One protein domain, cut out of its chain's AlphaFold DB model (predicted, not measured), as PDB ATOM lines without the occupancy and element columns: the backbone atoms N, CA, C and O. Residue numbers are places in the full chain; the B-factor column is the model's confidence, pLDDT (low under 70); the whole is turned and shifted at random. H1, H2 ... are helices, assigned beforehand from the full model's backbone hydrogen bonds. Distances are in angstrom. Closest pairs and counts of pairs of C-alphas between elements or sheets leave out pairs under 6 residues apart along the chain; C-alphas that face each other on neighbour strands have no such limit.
ATOM      1  N   TRP A  88     167.676 163.893  40.310       93.69
ATOM      2  CA  TRP A  88     167.491 165.334  40.125       93.69
ATOM      3  C   TRP A  88     166.189 165.671  39.370       93.69
ATOM      4  O   TRP A  88     165.572 166.699  39.648       93.69
ATOM      5  N   ARG A  89     165.709 164.798  38.474       94.94
ATOM      6  CA  ARG A  89     164.410 164.939  37.802       94.94
ATOM      7  C   ARG A  89     163.249 164.850  38.779       94.94
ATOM      8  O   ARG A  89     162.258 165.539  38.577       94.94
ATOM      9  N   GLU A  90     163.351 164.057  39.845       95.06
ATOM     10  CA  GLU A  90     162.362 164.073  40.934       95.06
ATOM     11  C   GLU A  90     162.300 165.444  41.615       95.06
ATOM     12  O   GLU A  90     161.217 165.983  41.841       95.06
ATOM     13  N   ASP A  91     163.465 166.034  41.897       95.38
ATOM     14  CA  ASP A  91     163.581 167.351  42.528       95.38
ATOM     15  C   ASP A  91     163.009 168.458  41.626       95.38
ATOM     16  O   ASP A  91     162.295 169.347  42.102       95.38
ATOM     17  N   LEU A  92     163.239 168.355  40.312       96.94
ATOM     18  CA  LEU A  92     162.609 169.202  39.301       96.94
ATOM     19  C   LEU A  92     161.088 168.975  39.237       96.94
ATOM     20  O   LEU A  92     160.344 169.946  39.326       96.94
ATOM     21  N   LYS A  93     160.604 167.725  39.162       96.12
ATOM     22  CA  LYS A  93     159.168 167.364  39.147       96.12
ATOM     23  C   LYS A  93     158.436 167.935  40.380       96.12
ATOM     24  O   LYS A  93     157.340 168.483  40.242       96.12
ATOM     25  N   GLN A  94     159.052 167.898  41.567       95.88
ATOM     26  CA  GLN A  94     158.506 168.497  42.797       95.88
ATOM     27  C   GLN A  94     158.444 170.033  42.738       95.88
ATOM     28  O   GLN A  94     157.408 170.622  43.063       95.88
ATOM     29  N   HIS A  95     159.522 170.701  42.309       96.88
ATOM     30  CA  HIS A  95     159.559 172.169  42.210       96.88
ATOM     31  C   HIS A  95     158.629 172.692  41.102       96.88
ATOM     32  O   HIS A  95     157.874 173.636  41.328       96.88
ATOM     33  N   LYS A  96     158.567 171.996  39.962       96.44
ATOM     34  CA  LYS A  96     157.625 172.216  38.852       96.44
ATOM     35  C   LYS A  96     156.170 172.200  39.319       96.44
ATOM     36  O   LYS A  96     155.412 173.115  39.008       96.44
ATOM     37  N   HIS A  97     155.785 171.220  40.139       96.00
ATOM     38  CA  HIS A  97     154.429 171.144  40.692       96.00
ATOM     39  C   HIS A  97     154.125 172.284  41.691       96.00
ATOM     40  O   HIS A  97     152.981 172.735  41.787       96.00
ATOM     41  N   LYS A  98     155.137 172.802  42.406       95.88
ATOM     42  CA  LYS A  98     155.002 173.998  43.258       95.88
ATOM     43  C   LYS A  98     154.857 175.282  42.428       95.88
ATOM     44  O   LYS A  98     153.989 176.095  42.737       95.88
ATOM     45  N   LEU A  99     155.673 175.457  41.387       95.62
ATOM     46  CA  LEU A  99     155.632 176.618  40.491       95.62
ATOM     47  C   LEU A  99     154.339 176.675  39.680       95.62
ATOM     48  O   LEU A  99     153.715 177.728  39.627       95.62
ATOM     49  N   LEU A 100     153.885 175.551  39.117       94.56
ATOM     50  CA  LEU A 100     152.619 175.497  38.382       94.56
ATOM     51  C   LEU A 100     151.443 175.879  39.288       94.56
ATOM     52  O   LEU A 100     150.590 176.662  38.884       94.56
ATOM     53  N   ARG A 101     151.441 175.419  40.548       92.88
ATOM     54  CA  ARG A 101     150.443 175.840  41.544       92.88
ATOM     55  C   ARG A 101     150.531 177.337  41.867       92.88
ATOM     56  O   ARG A 101     149.492 177.961  42.023       92.88
ATOM     57  N   ALA A 102     151.729 177.917  41.946       92.00
ATOM     58  CA  ALA A 102     151.880 179.362  42.123       92.00
ATOM     59  C   ALA A 102     151.320 180.138  40.916       92.00
ATOM     60  O   ALA A 102     150.492 181.021  41.098       92.00
ATOM     61  N   ILE A 103     151.682 179.740  39.690       89.62
ATOM     62  CA  ILE A 103     151.217 180.367  38.441       89.62
ATOM     63  C   ILE A 103     149.685 180.302  38.295       89.62
ATOM     64  O   ILE A 103     149.092 181.253  37.796       89.62
ATOM     65  N   TRP A 104     149.039 179.212  38.731       84.56
ATOM     66  CA  TRP A 104     147.584 179.030  38.596       84.56
ATOM     67  C   TRP A 104     146.729 179.586  39.738       84.56
ATOM     68  O   TRP A 104     145.538 179.816  39.533       84.56
ATOM     69  N   HIS A 105     147.289 179.757  40.939       79.75
ATOM     70  CA  HIS A 105     146.527 180.168  42.124       79.75
ATOM     71  C   HIS A 105     146.923 181.542  42.681       79.75
ATOM     72  O   HIS A 105     146.382 181.939  43.717       79.75
ATOM     73  N   ASP A 106     147.811 182.288  42.018       76.56
ATOM     74  CA  ASP A 106     148.051 183.687  42.373       76.56
ATOM     75  C   ASP A 106     146.864 184.572  41.953       76.56
ATOM     76  O   ASP A 106     146.781 185.095  40.844       76.56
ATOM     77  N   GLN A 107     145.924 184.744  42.883       52.97
ATOM     78  CA  GLN A 107     144.742 185.590  42.710       52.97
ATOM     79  C   GLN A 107     145.064 187.086  42.559       52.97
ATOM     80  O   GLN A 107     144.145 187.870  42.319       52.97
ATOM     81  N   ARG A 108     146.321 187.508  42.739       51.75
ATOM     82  CA  ARG A 108     146.720 188.920  42.661       51.75
ATOM     83  C   ARG A 108     147.185 189.336  41.274       51.75
ATOM     84  O   ARG A 108     147.284 190.535  41.037       51.75
ATOM     85  N   ASP A 109     147.470 188.384  40.384       54.84
ATOM     86  CA  ASP A 109     148.252 188.676  39.188       54.84
ATOM     87  C   ASP A 109     147.707 188.045  37.885       54.84
ATOM     88  O   ASP A 109     148.098 186.937  37.498       54.84
ATOM     89  N   PRO A 110     146.855 188.769  37.130       63.97
ATOM     90  CA  PRO A 110     146.440 188.364  35.790       63.97
ATOM     91  C   PRO A 110     147.547 188.505  34.723       63.97
ATOM     92  O   PRO A 110     147.260 188.259  33.547       63.97
ATOM     93  N   ALA A 111     148.793 188.880  35.064       64.88
ATOM     94  CA  ALA A 111     149.837 189.228  34.092       64.88
ATOM     95  C   ALA A 111     150.103 188.165  33.025       64.88
ATOM     96  O   ALA A 111     150.397 188.544  31.901       64.88
ATOM     97  N   MET A 112     149.969 186.860  33.296       74.94
ATOM     98  CA  MET A 112     150.160 185.855  32.235       74.94
ATOM     99  C   MET A 112     149.093 185.986  31.134       74.94
ATOM    100  O   MET A 112     149.424 186.048  29.952       74.94
ATOM    101  N   ALA A 113     147.816 186.086  31.515       76.19
ATOM    102  CA  ALA A 113     146.724 186.291  30.565       76.19
ATOM    103  C   ALA A 113     146.807 187.679  29.906       76.19
ATOM    104  O   ALA A 113     146.580 187.808  28.704       76.19
ATOM    105  N   MET A 114     147.191 188.704  30.672       77.06
ATOM    106  CA  MET A 114     147.349 190.075  30.182       77.06
ATOM    107  C   MET A 114     148.516 190.215  29.191       77.06
ATOM    108  O   MET A 114     148.332 190.821  28.142       77.06
ATOM    109  N   LEU A 115     149.678 189.605  29.451       77.94
ATOM    110  CA  LEU A 115     150.835 189.587  28.543       77.94
ATOM    111  C   LEU A 115     150.504 188.884  27.225       77.94
ATOM    112  O   LEU A 115     150.790 189.422  26.155       77.94
ATOM    113  N   LEU A 116     149.863 187.712  27.291       81.31
ATOM    114  CA  LEU A 116     149.412 186.987  26.099       81.31
ATOM    115  C   LEU A 116     148.388 187.812  25.302       81.31
ATOM    116  O   LEU A 116     148.492 187.904  24.079       81.31
ATOM    117  N   HIS A 117     147.457 188.488  25.981       81.50
ATOM    118  CA  HIS A 117     146.488 189.381  25.343       81.50
ATOM    119  C   HIS A 117     147.156 190.605  24.685       81.50
ATOM    120  O   HIS A 117     146.900 190.879  23.513       81.50
ATOM    121  N   MET A 118     148.063 191.294  25.388       78.88
ATOM    122  CA  MET A 118     148.815 192.450  24.874       78.88
ATOM    123  C   MET A 118     149.663 192.096  23.647       78.88
ATOM    124  O   MET A 118     149.710 192.867  22.691       78.88
ATOM    125  N   GLN A 119     150.293 190.918  23.637       81.75
ATOM    126  CA  GLN A 119     151.076 190.420  22.497       81.75
ATOM    127  C   GLN A 119     150.210 189.790  21.389       81.75
ATOM    128  O   GLN A 119     150.739 189.299  20.385       81.75
ATOM    129  N   GLN A 120     148.879 189.809  21.542       84.94
ATOM    130  CA  GLN A 120     147.900 189.223  20.621       84.94
ATOM    131  C   GLN A 120     148.202 187.741  20.339       84.94
ATOM    132  O   GLN A 120     148.343 187.317  19.188       84.94
ATOM    133  N   ILE A 121     148.390 186.964  21.406       85.44
ATOM    134  CA  ILE A 121     148.695 185.531  21.381       85.44
ATOM    135  C   ILE A 121     147.483 184.774  21.942       85.44
ATOM    136  O   ILE A 121     147.242 184.759  23.147       85.44
ATOM    137  N   SER A 122     146.703 184.153  21.056       86.56
ATOM    138  CA  SER A 122     145.548 183.319  21.408       86.56
ATOM    139  C   SER A 122     145.953 181.846  21.481       86.56
ATOM    140  O   SER A 122     146.175 181.224  20.445       86.56
ATOM    141  N   ILE A 123     146.038 181.300  22.694       89.25
ATOM    142  CA  ILE A 123     146.424 179.908  22.985       89.25
ATOM    143  C   ILE A 123     145.386 179.311  23.937       89.25
ATOM    144  O   ILE A 123     144.869 180.022  24.803       89.25
ATOM    145  N   SER A 124     145.067 178.024  23.803       91.38
ATOM    146  CA  SER A 124     144.146 177.364  24.728       91.38
ATOM    147  C   SER A 124     144.817 177.031  26.069       91.38
ATOM    148  O   SER A 124     146.014 176.760  26.152       91.38
ATOM    149  N   ASN A 125     144.032 176.993  27.148       87.25
ATOM    150  CA  ASN A 125     144.538 176.652  28.483       87.25
ATOM    151  C   ASN A 125     145.403 175.364  28.549       87.25
ATOM    152  O   ASN A 125     146.449 175.426  29.196       87.25
ATOM    153  N   PRO A 126     145.061 174.221  27.908       92.00
ATOM    154  CA  PRO A 126     145.927 173.034  27.940       92.00
ATOM    155  C   PRO A 126     147.246 173.207  27.165       92.00
ATOM    156  O   PRO A 126     148.276 172.692  27.601       92.00
ATOM    157  N   GLU A 127     147.260 173.959  26.063       91.38
ATOM    158  CA  GLU A 127     148.493 174.280  25.324       91.38
ATOM    159  C   GLU A 127     149.405 175.200  26.148       91.38
ATOM    160  O   GLU A 127     150.617 174.984  26.202       91.38
ATOM    161  N   LEU A 128     148.828 176.168  26.870       91.75
ATOM    162  CA  LEU A 128     149.563 177.032  27.793       91.75
ATOM    163  C   LEU A 128     150.159 176.232  28.966       91.75
ATOM    164  O   LEU A 128     151.330 176.425  29.291       91.75
ATOM    165  N   VAL A 129     149.410 175.282  29.547       93.38
ATOM    166  CA  VAL A 129     149.938 174.308  30.529       93.38
ATOM    167  C   VAL A 129     151.110 173.520  29.936       93.38
ATOM    168  O   VAL A 129     152.131 173.354  30.605       93.38
ATOM    169  N   SER A 130     150.995 173.052  28.691       94.94
ATOM    170  CA  SER A 130     152.059 172.310  28.003       94.94
ATOM    171  C   SER A 130     153.321 173.163  27.821       94.94
ATOM    172  O   SER A 130     154.408 172.751  28.227       94.94
ATOM    173  N   CYS A 131     153.184 174.396  27.324       94.44
ATOM    174  CA  CYS A 131     154.307 175.314  27.125       94.44
ATOM    175  C   CYS A 131     154.979 175.728  28.443       94.44
ATOM    176  O   CYS A 131     156.205 175.780  28.506       94.44
ATOM    177  N   ILE A 132     154.205 175.960  29.509       95.38
ATOM    178  CA  ILE A 132     154.720 176.223  30.864       95.38
ATOM    179  C   ILE A 132     155.479 175.008  31.414       95.38
ATOM    180  O   ILE A 132     156.545 175.161  32.012       95.38
ATOM    181  N   ASN A 133     154.972 173.796  31.181       96.06
ATOM    182  CA  ASN A 133     155.644 172.568  31.592       96.06
ATOM    183  C   ASN A 133     156.952 172.333  30.825       96.06
ATOM    184  O   ASN A 133     157.945 171.998  31.465       96.06
ATOM    185  N   ALA A 134     156.964 172.551  29.507       96.00
ATOM    186  CA  ALA A 134     158.161 172.442  28.675       96.00
ATOM    187  C   ALA A 134     159.209 173.505  29.040       96.00
ATOM    188  O   ALA A 134     160.373 173.177  29.224       96.00
ATOM    189  N   ALA A 135     158.803 174.762  29.253       96.19
ATOM    190  CA  ALA A 135     159.705 175.832  29.682       96.19
ATOM    191  C   ALA A 135     160.374 175.548  31.040       96.19
ATOM    192  O   ALA A 135     161.540 175.891  31.233       96.19
ATOM    193  N   MET A 136     159.663 174.905  31.975       97.12
ATOM    194  CA  MET A 136     160.255 174.449  33.239       97.12
ATOM    195  C   MET A 136     161.234 173.284  33.060       97.12
ATOM    196  O   MET A 136     162.234 173.241  33.777       97.12
ATOM    197  N   ASP A 137     160.980 172.371  32.121       96.19
ATOM    198  CA  ASP A 137     161.907 171.276  31.821       96.19
ATOM    199  C   ASP A 137     163.162 171.793  31.101       96.19
ATOM    200  O   ASP A 137     164.263 171.475  31.539       96.19
ATOM    201  N   ASP A 138     163.023 172.658  30.088       95.62
ATOM    202  CA  ASP A 138     164.126 173.345  29.393       95.62
ATOM    203  C   ASP A 138     165.090 174.015  30.386       95.62
ATOM    204  O   ASP A 138     166.297 173.769  30.372       95.62
ATOM    205  N   LEU A 139     164.549 174.870  31.263       95.94
ATOM    206  CA  LEU A 139     165.330 175.614  32.252       95.94
ATOM    207  C   LEU A 139     165.928 174.686  33.322       95.94
ATOM    208  O   LEU A 139     167.054 174.908  33.762       95.94
ATOM    209  N   GLY A 140     165.204 173.637  33.725       96.88
ATOM    210  CA  GLY A 140     165.690 172.631  34.670       96.88
ATOM    211  C   GLY A 140     166.836 171.783  34.110       96.88
ATOM    212  O   GLY A 140     167.828 171.572  34.807       96.88
ATOM    213  N   ASN A 141     166.728 171.345  32.853       95.75
ATOM    214  CA  ASN A 141     167.761 170.599  32.132       95.75
ATOM    215  C   ASN A 141     169.022 171.461  31.955       95.75
ATOM    216  O   ASN A 141     170.094 171.074  32.416       95.75
ATOM    217  N   ALA A 142     168.890 172.669  31.392       95.50
ATOM    218  CA  ALA A 142     170.023 173.571  31.156       95.50
ATOM    219  C   ALA A 142     170.741 173.983  32.457       95.50
ATOM    220  O   ALA A 142     171.972 174.079  32.503       95.50
ATOM    221  N   LEU A 143     169.993 174.179  33.551       96.69
ATOM    222  CA  LEU A 143     170.582 174.411  34.868       96.69
ATOM    223  C   LEU A 143     171.369 173.186  35.356       96.69
ATOM    224  O   LEU A 143     172.486 173.345  35.850       96.69
ATOM    225  N   TYR A 144     170.823 171.976  35.207       96.94
ATOM    226  CA  TYR A 144     171.512 170.748  35.605       96.94
ATOM    227  C   TYR A 144     172.804 170.539  34.803       96.94
ATOM    228  O   TYR A 144     173.860 170.354  35.404       96.94
ATOM    229  N   GLU A 145     172.748 170.665  33.476       95.94
ATOM    230  CA  GLU A 145     173.901 170.549  32.573       95.94
ATOM    231  C   GLU A 145     174.999 171.569  32.903       95.94
ATOM    232  O   GLU A 145     176.175 171.208  33.007       95.94
ATOM    233  N   SER A 146     174.638 172.837  33.141       95.88
ATOM    234  CA  SER A 146     175.615 173.882  33.479       95.88
ATOM    235  C   SER A 146     176.341 173.606  34.802       95.88
ATOM    236  O   SER A 146     177.559 173.783  34.891       95.88
ATOM    237  N   LEU A 147     175.627 173.099  35.816       96.62
ATOM    238  CA  LEU A 147     176.223 172.676  37.082       96.62
ATOM    239  C   LEU A 147     177.044 171.393  36.915       96.62
ATOM    240  O   LEU A 147     178.156 171.319  37.438       96.62
ATOM    241  N   GLN A 148     176.556 170.409  36.158       96.25
ATOM    242  CA  GLN A 148     177.272 169.165  35.872       96.25
ATOM    243  C   GLN A 148     178.608 169.458  35.180       96.25
ATOM    244  O   GLN A 148     179.639 168.956  35.620       96.25
ATOM    245  N   ALA A 149     178.638 170.359  34.197       93.88
ATOM    246  CA  ALA A 149     179.866 170.796  33.534       93.88
ATOM    247  C   ALA A 149     180.843 171.545  34.464       93.88
ATOM    248  O   ALA A 149     182.040 171.603  34.180       93.88
ATOM    249  N   VAL A 150     180.390 172.146  35.568       94.81
ATOM    250  CA  VAL A 150     181.275 172.727  36.603       94.81
ATOM    251  C   VAL A 150     181.786 171.645  37.559       94.81
ATOM    252  O   VAL A 150     182.977 171.609  37.871       94.81
ATOM    253  N   PHE A 151     180.916 170.735  37.996       96.00
ATOM    254  CA  PHE A 151     181.265 169.677  38.944       96.00
ATOM    255  C   PHE A 151     182.121 168.559  38.329       96.00
ATOM    256  O   PHE A 151     183.033 168.089  39.006       96.00
ATOM    257  N   LEU A 152     181.927 168.198  37.054       93.31
ATOM    258  CA  LEU A 152     182.804 167.268  36.326       93.31
ATOM    259  C   LEU A 152     184.240 167.799  36.265       93.31
ATOM    260  O   LEU A 152     185.144 167.126  36.751       93.31
ATOM    261  N   ARG A 153     184.438 169.058  35.847       92.19
ATOM    262  CA  ARG A 153     185.756 169.721  35.895       92.19
ATOM    263  C   ARG A 153     186.346 169.762  37.307       92.19
ATOM    264  O   ARG A 153     187.556 169.640  37.470       92.19
ATOM    265  N   SER A 154     185.529 169.894  38.354       89.81
ATOM    266  CA  SER A 154     186.016 169.780  39.739       89.81
ATOM    267  C   SER A 154     186.431 168.351  40.128       89.81
ATOM    268  O   SER A 154     187.258 168.202  41.028       89.81
ATOM    269  N   SER A 155     185.861 167.324  39.496       93.50
ATOM    270  CA  SER A 155     186.188 165.910  39.721       93.50
ATOM    271  C   SER A 155     187.426 165.479  38.929       93.50
ATOM    272  O   SER A 155     188.287 164.805  39.484       93.50
ATOM    273  N   GLU A 156     187.555 165.925  37.677       91.38
ATOM    274  CA  GLU A 156     188.734 165.734  36.812       91.38
ATOM    275  C   GLU A 156     190.006 166.315  37.448       91.38
ATOM    276  O   GLU A 156     191.065 165.700  37.411       91.38
ATOM    277  N   ASN A 157     189.887 167.467  38.120       93.44
ATOM    278  CA  ASN A 157     190.968 168.078  38.903       93.44
ATOM    279  C   ASN A 157     191.242 167.374  40.255       93.44
ATOM    280  O   ASN A 157     191.978 167.908  41.085       93.44
ATOM    281  N   GLY A 158     190.633 166.212  40.524       92.56
ATOM    282  CA  GLY A 158     190.888 165.392  41.714       92.56
ATOM    283  C   GLY A 158     190.448 166.003  43.052       92.56
ATOM    284  O   GLY A 158     190.829 165.494  44.104       92.56
ATOM    285  N   LEU A 159     189.663 167.088  43.048       91.38
ATOM    286  CA  LEU A 159     189.334 167.832  44.273       91.38
ATOM    287  C   LEU A 159     188.368 167.071  45.194       91.38
ATOM    288  O   LEU A 159     188.432 167.236  46.412       91.38
ATOM    289  N   PHE A 160     187.474 166.253  44.627       94.88
ATOM    290  CA  PHE A 160     186.478 165.456  45.352       94.88
ATOM    291  C   PHE A 160     186.275 164.093  44.670       94.88
ATOM    292  O   PHE A 160     186.402 163.977  43.452       94.88
ATOM    293  N   SER A 161     185.930 163.061  45.448       95.62
ATOM    294  CA  SER A 161     185.563 161.745  44.907       95.62
ATOM    295  C   SER A 161     184.225 161.796  44.161       95.62
ATOM    296  O   SER A 161     183.365 162.611  44.493       95.62
ATOM    297  N   ALA A 162     184.009 160.894  43.197       91.19
ATOM    298  CA  ALA A 162     182.812 160.870  42.345       91.19
ATOM    299  C   ALA A 162     181.487 160.969  43.134       91.19
ATOM    300  O   ALA A 162     180.653 161.825  42.838       91.19
ATOM    301  N   ALA A 163     181.327 160.179  44.201       93.31
ATOM    302  CA  ALA A 163     180.140 160.216  45.063       93.31
ATOM    303  C   ALA A 163     179.977 161.553  45.819       93.31
ATOM    304  O   ALA A 163     178.858 162.049  45.992       93.31
ATOM    305  N   ALA A 164     181.079 162.185  46.238       93.38
ATOM    306  CA  ALA A 164     181.050 163.510  46.859       93.38
ATOM    307  C   ALA A 164     180.711 164.606  45.833       93.38
ATOM    308  O   ALA A 164     179.918 165.499  46.139       93.38
ATOM    309  N   THR A 165     181.246 164.511  44.612       94.38
ATOM    310  CA  THR A 165     180.905 165.373  43.470       94.38
ATOM    311  C   THR A 165     179.417 165.268  43.128       94.38
ATOM    312  O   THR A 165     178.739 166.289  43.073       94.38
ATOM    313  N   GLN A 166     178.873 164.055  42.991       93.19
ATOM    314  CA  GLN A 166     177.457 163.811  42.691       93.19
ATOM    315  C   GLN A 166     176.529 164.331  43.805       93.19
ATOM    316  O   GLN A 166     175.523 164.990  43.531       93.19
ATOM    317  N   THR A 167     176.898 164.110  45.073       94.69
ATOM    318  CA  THR A 167     176.148 164.630  46.231       94.69
ATOM    319  C   THR A 167     176.113 166.159  46.232       94.69
ATOM    320  O   THR A 167     175.063 166.749  46.486       94.69
ATOM    321  N   ARG A 168     177.239 166.813  45.912       95.44
ATOM    322  CA  ARG A 168     177.338 168.278  45.802       95.44
ATOM    323  C   ARG A 168     176.567 168.825  44.605       95.44
ATOM    324  O   ARG A 168     175.822 169.782  44.774       95.44
ATOM    325  N   LEU A 169     176.663 168.185  43.439       96.50
ATOM    326  CA  LEU A 169     175.873 168.532  42.256       96.50
ATOM    327  C   LEU A 169     174.371 168.526  42.583       96.50
ATOM    328  O   LEU A 169     173.695 169.526  42.346       96.50
ATOM    329  N   ARG A 170     173.853 167.457  43.210       94.94
ATOM    330  CA  ARG A 170     172.429 167.373  43.578       94.94
ATOM    331  C   ARG A 170     172.024 168.412  44.630       94.94
ATOM    332  O   ARG A 170     170.946 168.994  44.510       94.94
ATOM    333  N   THR A 171     172.840 168.674  45.656       95.94
ATOM    334  CA  THR A 171     172.494 169.682  46.679       95.94
ATOM    335  C   THR A 171     172.576 171.112  46.149       95.94
ATOM    336  O   THR A 171     171.680 171.902  46.443       95.94
ATOM    337  N   THR A 172     173.561 171.440  45.309       96.25
ATOM    338  CA  THR A 172     173.628 172.732  44.608       96.25
ATOM    339  C   THR A 172     172.463 172.895  43.630       96.25
ATOM    340  O   THR A 172     171.820 173.940  43.642       96.25
ATOM    341  N   PHE A 173     172.104 171.862  42.861       97.69
ATOM    342  CA  PHE A 173     170.955 171.905  41.946       97.69
ATOM    343  C   PHE A 173     169.624 172.160  42.677       97.69
ATOM    344  O   PHE A 173     168.863 173.033  42.266       97.69
ATOM    345  N   LYS A 174     169.368 171.502  43.820       97.00
ATOM    346  CA  LYS A 174     168.182 171.777  44.667       97.00
ATOM    347  C   LYS A 174     168.114 173.224  45.182       97.00
ATOM    348  O   LYS A 174     167.017 173.700  45.479       97.00
ATOM    349  N   LEU A 175     169.256 173.899  45.348       96.06
ATOM    350  CA  LEU A 175     169.320 175.306  45.757       96.06
ATOM    351  C   LEU A 175     169.111 176.234  44.558       96.06
ATOM    352  O   LEU A 175     168.228 177.086  44.601       96.06
ATOM    353  N   GLU A 176     169.852 176.035  43.469       96.69
ATOM    354  CA  GLU A 176     169.753 176.899  42.289       96.69
ATOM    355  C   GLU A 176     168.410 176.764  41.559       96.69
ATOM    356  O   GLU A 176     167.909 177.767  41.058       96.69
ATOM    357  N   LEU A 177     167.737 175.603  41.601       96.88
ATOM    358  CA  LEU A 177     166.343 175.477  41.143       96.88
ATOM    359  C   LEU A 177     165.424 176.497  41.828       96.88
ATOM    360  O   LEU A 177     164.555 177.074  41.184       96.88
ATOM    361  N   ARG A 178     165.617 176.748  43.127       95.19
ATOM    362  CA  ARG A 178     164.793 177.693  43.900       95.19
ATOM    363  C   ARG A 178     165.145 179.155  43.615       95.19
ATOM    364  O   ARG A 178     164.288 180.009  43.811       95.19
ATOM    365  N   ASN A 179     166.374 179.419  43.172       94.62
ATOM    366  CA  ASN A 179     166.872 180.760  42.861       94.62
ATOM    367  C   ASN A 179     166.561 181.180  41.416       94.62
ATOM    368  O   ASN A 179     166.243 182.339  41.171       94.62
ATOM    369  N   GLN A 180     166.699 180.252  40.463       92.44
ATOM    370  CA  GLN A 180     166.707 180.535  39.023       92.44
ATOM    371  C   GLN A 180     165.421 180.084  38.322       92.44
ATOM    372  O   GLN A 180     164.972 180.751  37.390       92.44
ATOM    373  N   LEU A 181     164.784 178.999  38.784       96.69
ATOM    374  CA  LEU A 181     163.450 178.601  38.326       96.69
ATOM    375  C   LEU A 181     162.399 179.288  39.212       96.69
ATOM    376  O   LEU A 181     161.865 178.708  40.162       96.69
ATOM    377  N   THR A 182     162.167 180.567  38.919       96.06
ATOM    378  CA  THR A 182     161.140 181.413  39.534       96.06
ATOM    379  C   THR A 182     159.884 181.433  38.661       96.06
ATOM    380  O   THR A 182     159.872 180.911  37.547       96.06
ATOM    381  N   VAL A 183     158.802 182.045  39.152       94.56
ATOM    382  CA  VAL A 183     157.597 182.267  38.336       94.56
ATOM    383  C   VAL A 183     157.931 183.104  37.094       94.56
ATOM    384  O   VAL A 183     157.516 182.756  35.990       94.56
ATOM    385  N   ASP A 184     158.732 184.158  37.247       90.94
ATOM    386  CA  ASP A 184     158.988 185.111  36.166       90.94
ATOM    387  C   ASP A 184     159.982 184.603  35.118       90.94
ATOM    388  O   ASP A 184     159.788 184.880  33.935       90.94
ATOM    389  N   SER A 185     160.983 183.791  35.485       93.62
ATOM    390  CA  SER A 185     161.859 183.162  34.482       93.62
ATOM    391  C   SER A 185     161.099 182.139  33.627       93.62
ATOM    392  O   SER A 185     161.305 182.076  32.413       93.62
ATOM    393  N   VAL A 186     160.134 181.421  34.217       95.75
ATOM    394  CA  VAL A 186     159.197 180.561  33.475       95.75
ATOM    395  C   VAL A 186     158.273 181.398  32.583       95.75
ATOM    396  O   VAL A 186     158.151 181.086  31.400       95.75
ATOM    397  N   ARG A 187     157.678 182.493  33.085       91.38
ATOM    398  CA  ARG A 187     156.857 183.419  32.269       91.38
ATOM    399  C   ARG A 187     157.625 183.963  31.065       91.38
ATOM    400  O   ARG A 187     157.113 183.921  29.950       91.38
ATOM    401  N   GLN A 188     158.860 184.421  31.270       90.81
ATOM    402  CA  GLN A 188     159.722 184.934  30.205       90.81
ATOM    403  C   GLN A 188     160.062 183.850  29.176       90.81
ATOM    404  O   GLN A 188     159.886 184.081  27.981       90.81
ATOM    405  N   LYS A 189     160.485 182.655  29.609       94.31
ATOM    406  CA  LYS A 189     160.825 181.542  28.702       94.31
ATOM    407  C   LYS A 189     159.616 181.053  27.895       94.31
ATOM    408  O   LYS A 189     159.770 180.748  26.715       94.31
ATOM    409  N   VAL A 190     158.422 181.032  28.494       94.69
ATOM    410  CA  VAL A 190     157.158 180.752  27.790       94.69
ATOM    411  C   VAL A 190     156.866 181.833  26.755       94.69
ATOM    412  O   VAL A 190     156.637 181.505  25.596       94.69
ATOM    413  N   LEU A 191     156.928 183.113  27.133       91.44
ATOM    414  CA  LEU A 191     156.663 184.214  26.206       91.44
ATOM    415  C   LEU A 191     157.629 184.206  25.012       91.44
ATOM    416  O   LEU A 191     157.189 184.379  23.880       91.44
ATOM    417  N   TRP A 192     158.918 183.941  25.246       89.56
ATOM    418  CA  TRP A 192     159.915 183.777  24.183       89.56
ATOM    419  C   TRP A 192     159.581 182.613  23.247       89.56
ATOM    420  O   TRP A 192     159.498 182.834  22.042       89.56
ATOM    421  N   ALA A 193     159.306 181.415  23.773       90.38
ATOM    422  CA  ALA A 193     158.975 180.252  22.943       90.38
ATOM    423  C   ALA A 193     157.729 180.482  22.063       90.38
ATOM    424  O   ALA A 193     157.679 180.035  20.920       90.38
ATOM    425  N   LEU A 194     156.737 181.217  22.574       90.62
ATOM    426  CA  LEU A 194     155.513 181.551  21.841       90.62
ATOM    427  C   LEU A 194     155.715 182.677  20.816       90.62
ATOM    428  O   LEU A 194     155.029 182.710  19.796       90.62
ATOM    429  N   LEU A 195     156.665 183.588  21.051       84.19
ATOM    430  CA  LEU A 195     157.092 184.580  20.061       84.19
ATOM    431  C   LEU A 195     157.949 183.948  18.952       84.19
ATOM    432  O   LEU A 195     157.794 184.329  17.796       84.19
ATOM    433  N   GLU A 196     158.789 182.960  19.270       84.75
ATOM    434  CA  GLU A 196     159.537 182.150  18.293       84.75
ATOM    435  C   GLU A 196     158.580 181.343  17.394       84.75
ATOM    436  O   GLU A 196     158.694 181.378  16.167       84.75
ATOM    437  N   GLU A 197     157.565 180.707  17.985       85.50
ATOM    438  CA  GLU A 197     156.503 180.001  17.258       85.50
ATOM    439  C   GLU A 197     155.686 180.959  16.365       85.50
ATOM    440  O   GLU A 197     155.514 180.711  15.170       85.50
ATOM    441  N   LYS A 198     155.276 182.124  16.896       77.50
ATOM    442  CA  LYS A 198     154.576 183.183  16.139       77.50
ATOM    443  C   LYS A 198     155.445 183.838  15.053       77.50
ATOM    444  O   LYS A 198     154.900 184.383  14.094       77.50
ATOM    445  N   ALA A 199     156.774 183.757  15.159       76.44
ATOM    446  CA  ALA A 199     157.721 184.163  14.117       76.44
ATOM    447  C   ALA A 199     157.904 183.108  13.005       76.44
ATOM    448  O   ALA A 199     158.646 183.350  12.052       76.44
ATOM    449  N   GLY A 200     157.223 181.958  13.089       67.94
ATOM    450  CA  GLY A 200     157.257 180.898  12.077       67.94
ATOM    451  C   GLY A 200     158.353 179.851  12.286       67.94
ATOM    452  O   GLY A 200     158.598 179.050  11.381       67.94
TER     453      GLY A 200
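What this domain is: This is residues 88 to 200 of the 1188 residues of the protein "Cyclic nucleotide-binding domain-containing protein" of Achlya hypogyna (UniProt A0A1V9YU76). Long helix H3 forms a spine: H1 packs on its first half and H4 folds back along its second, an up-and-down bundle, each running against the one before. H5 crosses H3 steeply, with short H2 near H5. The 113 printed residues, with five named helices in order H1 to H5 and no named strand, are all helix in class. The whole is loose, radius of gyration of the C-alphas 16.9 A, spanning 53 by 32 by 18 A.

Where its parts are: H1, residues 88 to 105, is 25.8 A long from C-alpha 88 at (167.491, 165.334, 40.125). H2 is residues 111 to 118, 9.8 A; H3, 125 to 156, 46.3 A; H4, 162 to 180, 25.6 A, with a kink of 25 degrees near 174. H5, 183 to 198, 22.4 A, ends at C-alpha 198 (154.576, 183.183, 16.139).

How they stand to each other: H1 touches H3 with residues 92 to 100 alone, closest C-alphas Leu 92 and Gly 140, 6.5 A. H3 and H4, a helical hairpin, touch at a steep tilt of 39 degrees, opposite ways, closest C-alphas Phe 151 and Thr 165, 6.3 A. H5 touches H3, closest C-alphas Ala 135 and Val 190, 5.9 A. Every O i to N i+4 pair is within hydrogen-bond range in H1, H2 and H5; 27 of 28 in H3, 14 of 15 in H4.

The domain as a whole: The farthest C-alphas, Gln 120 and Gly 158, are 53.5 A apart. The printed part has no cut and no long link. Residues 107 to 111 and 200 have pLDDT under 70.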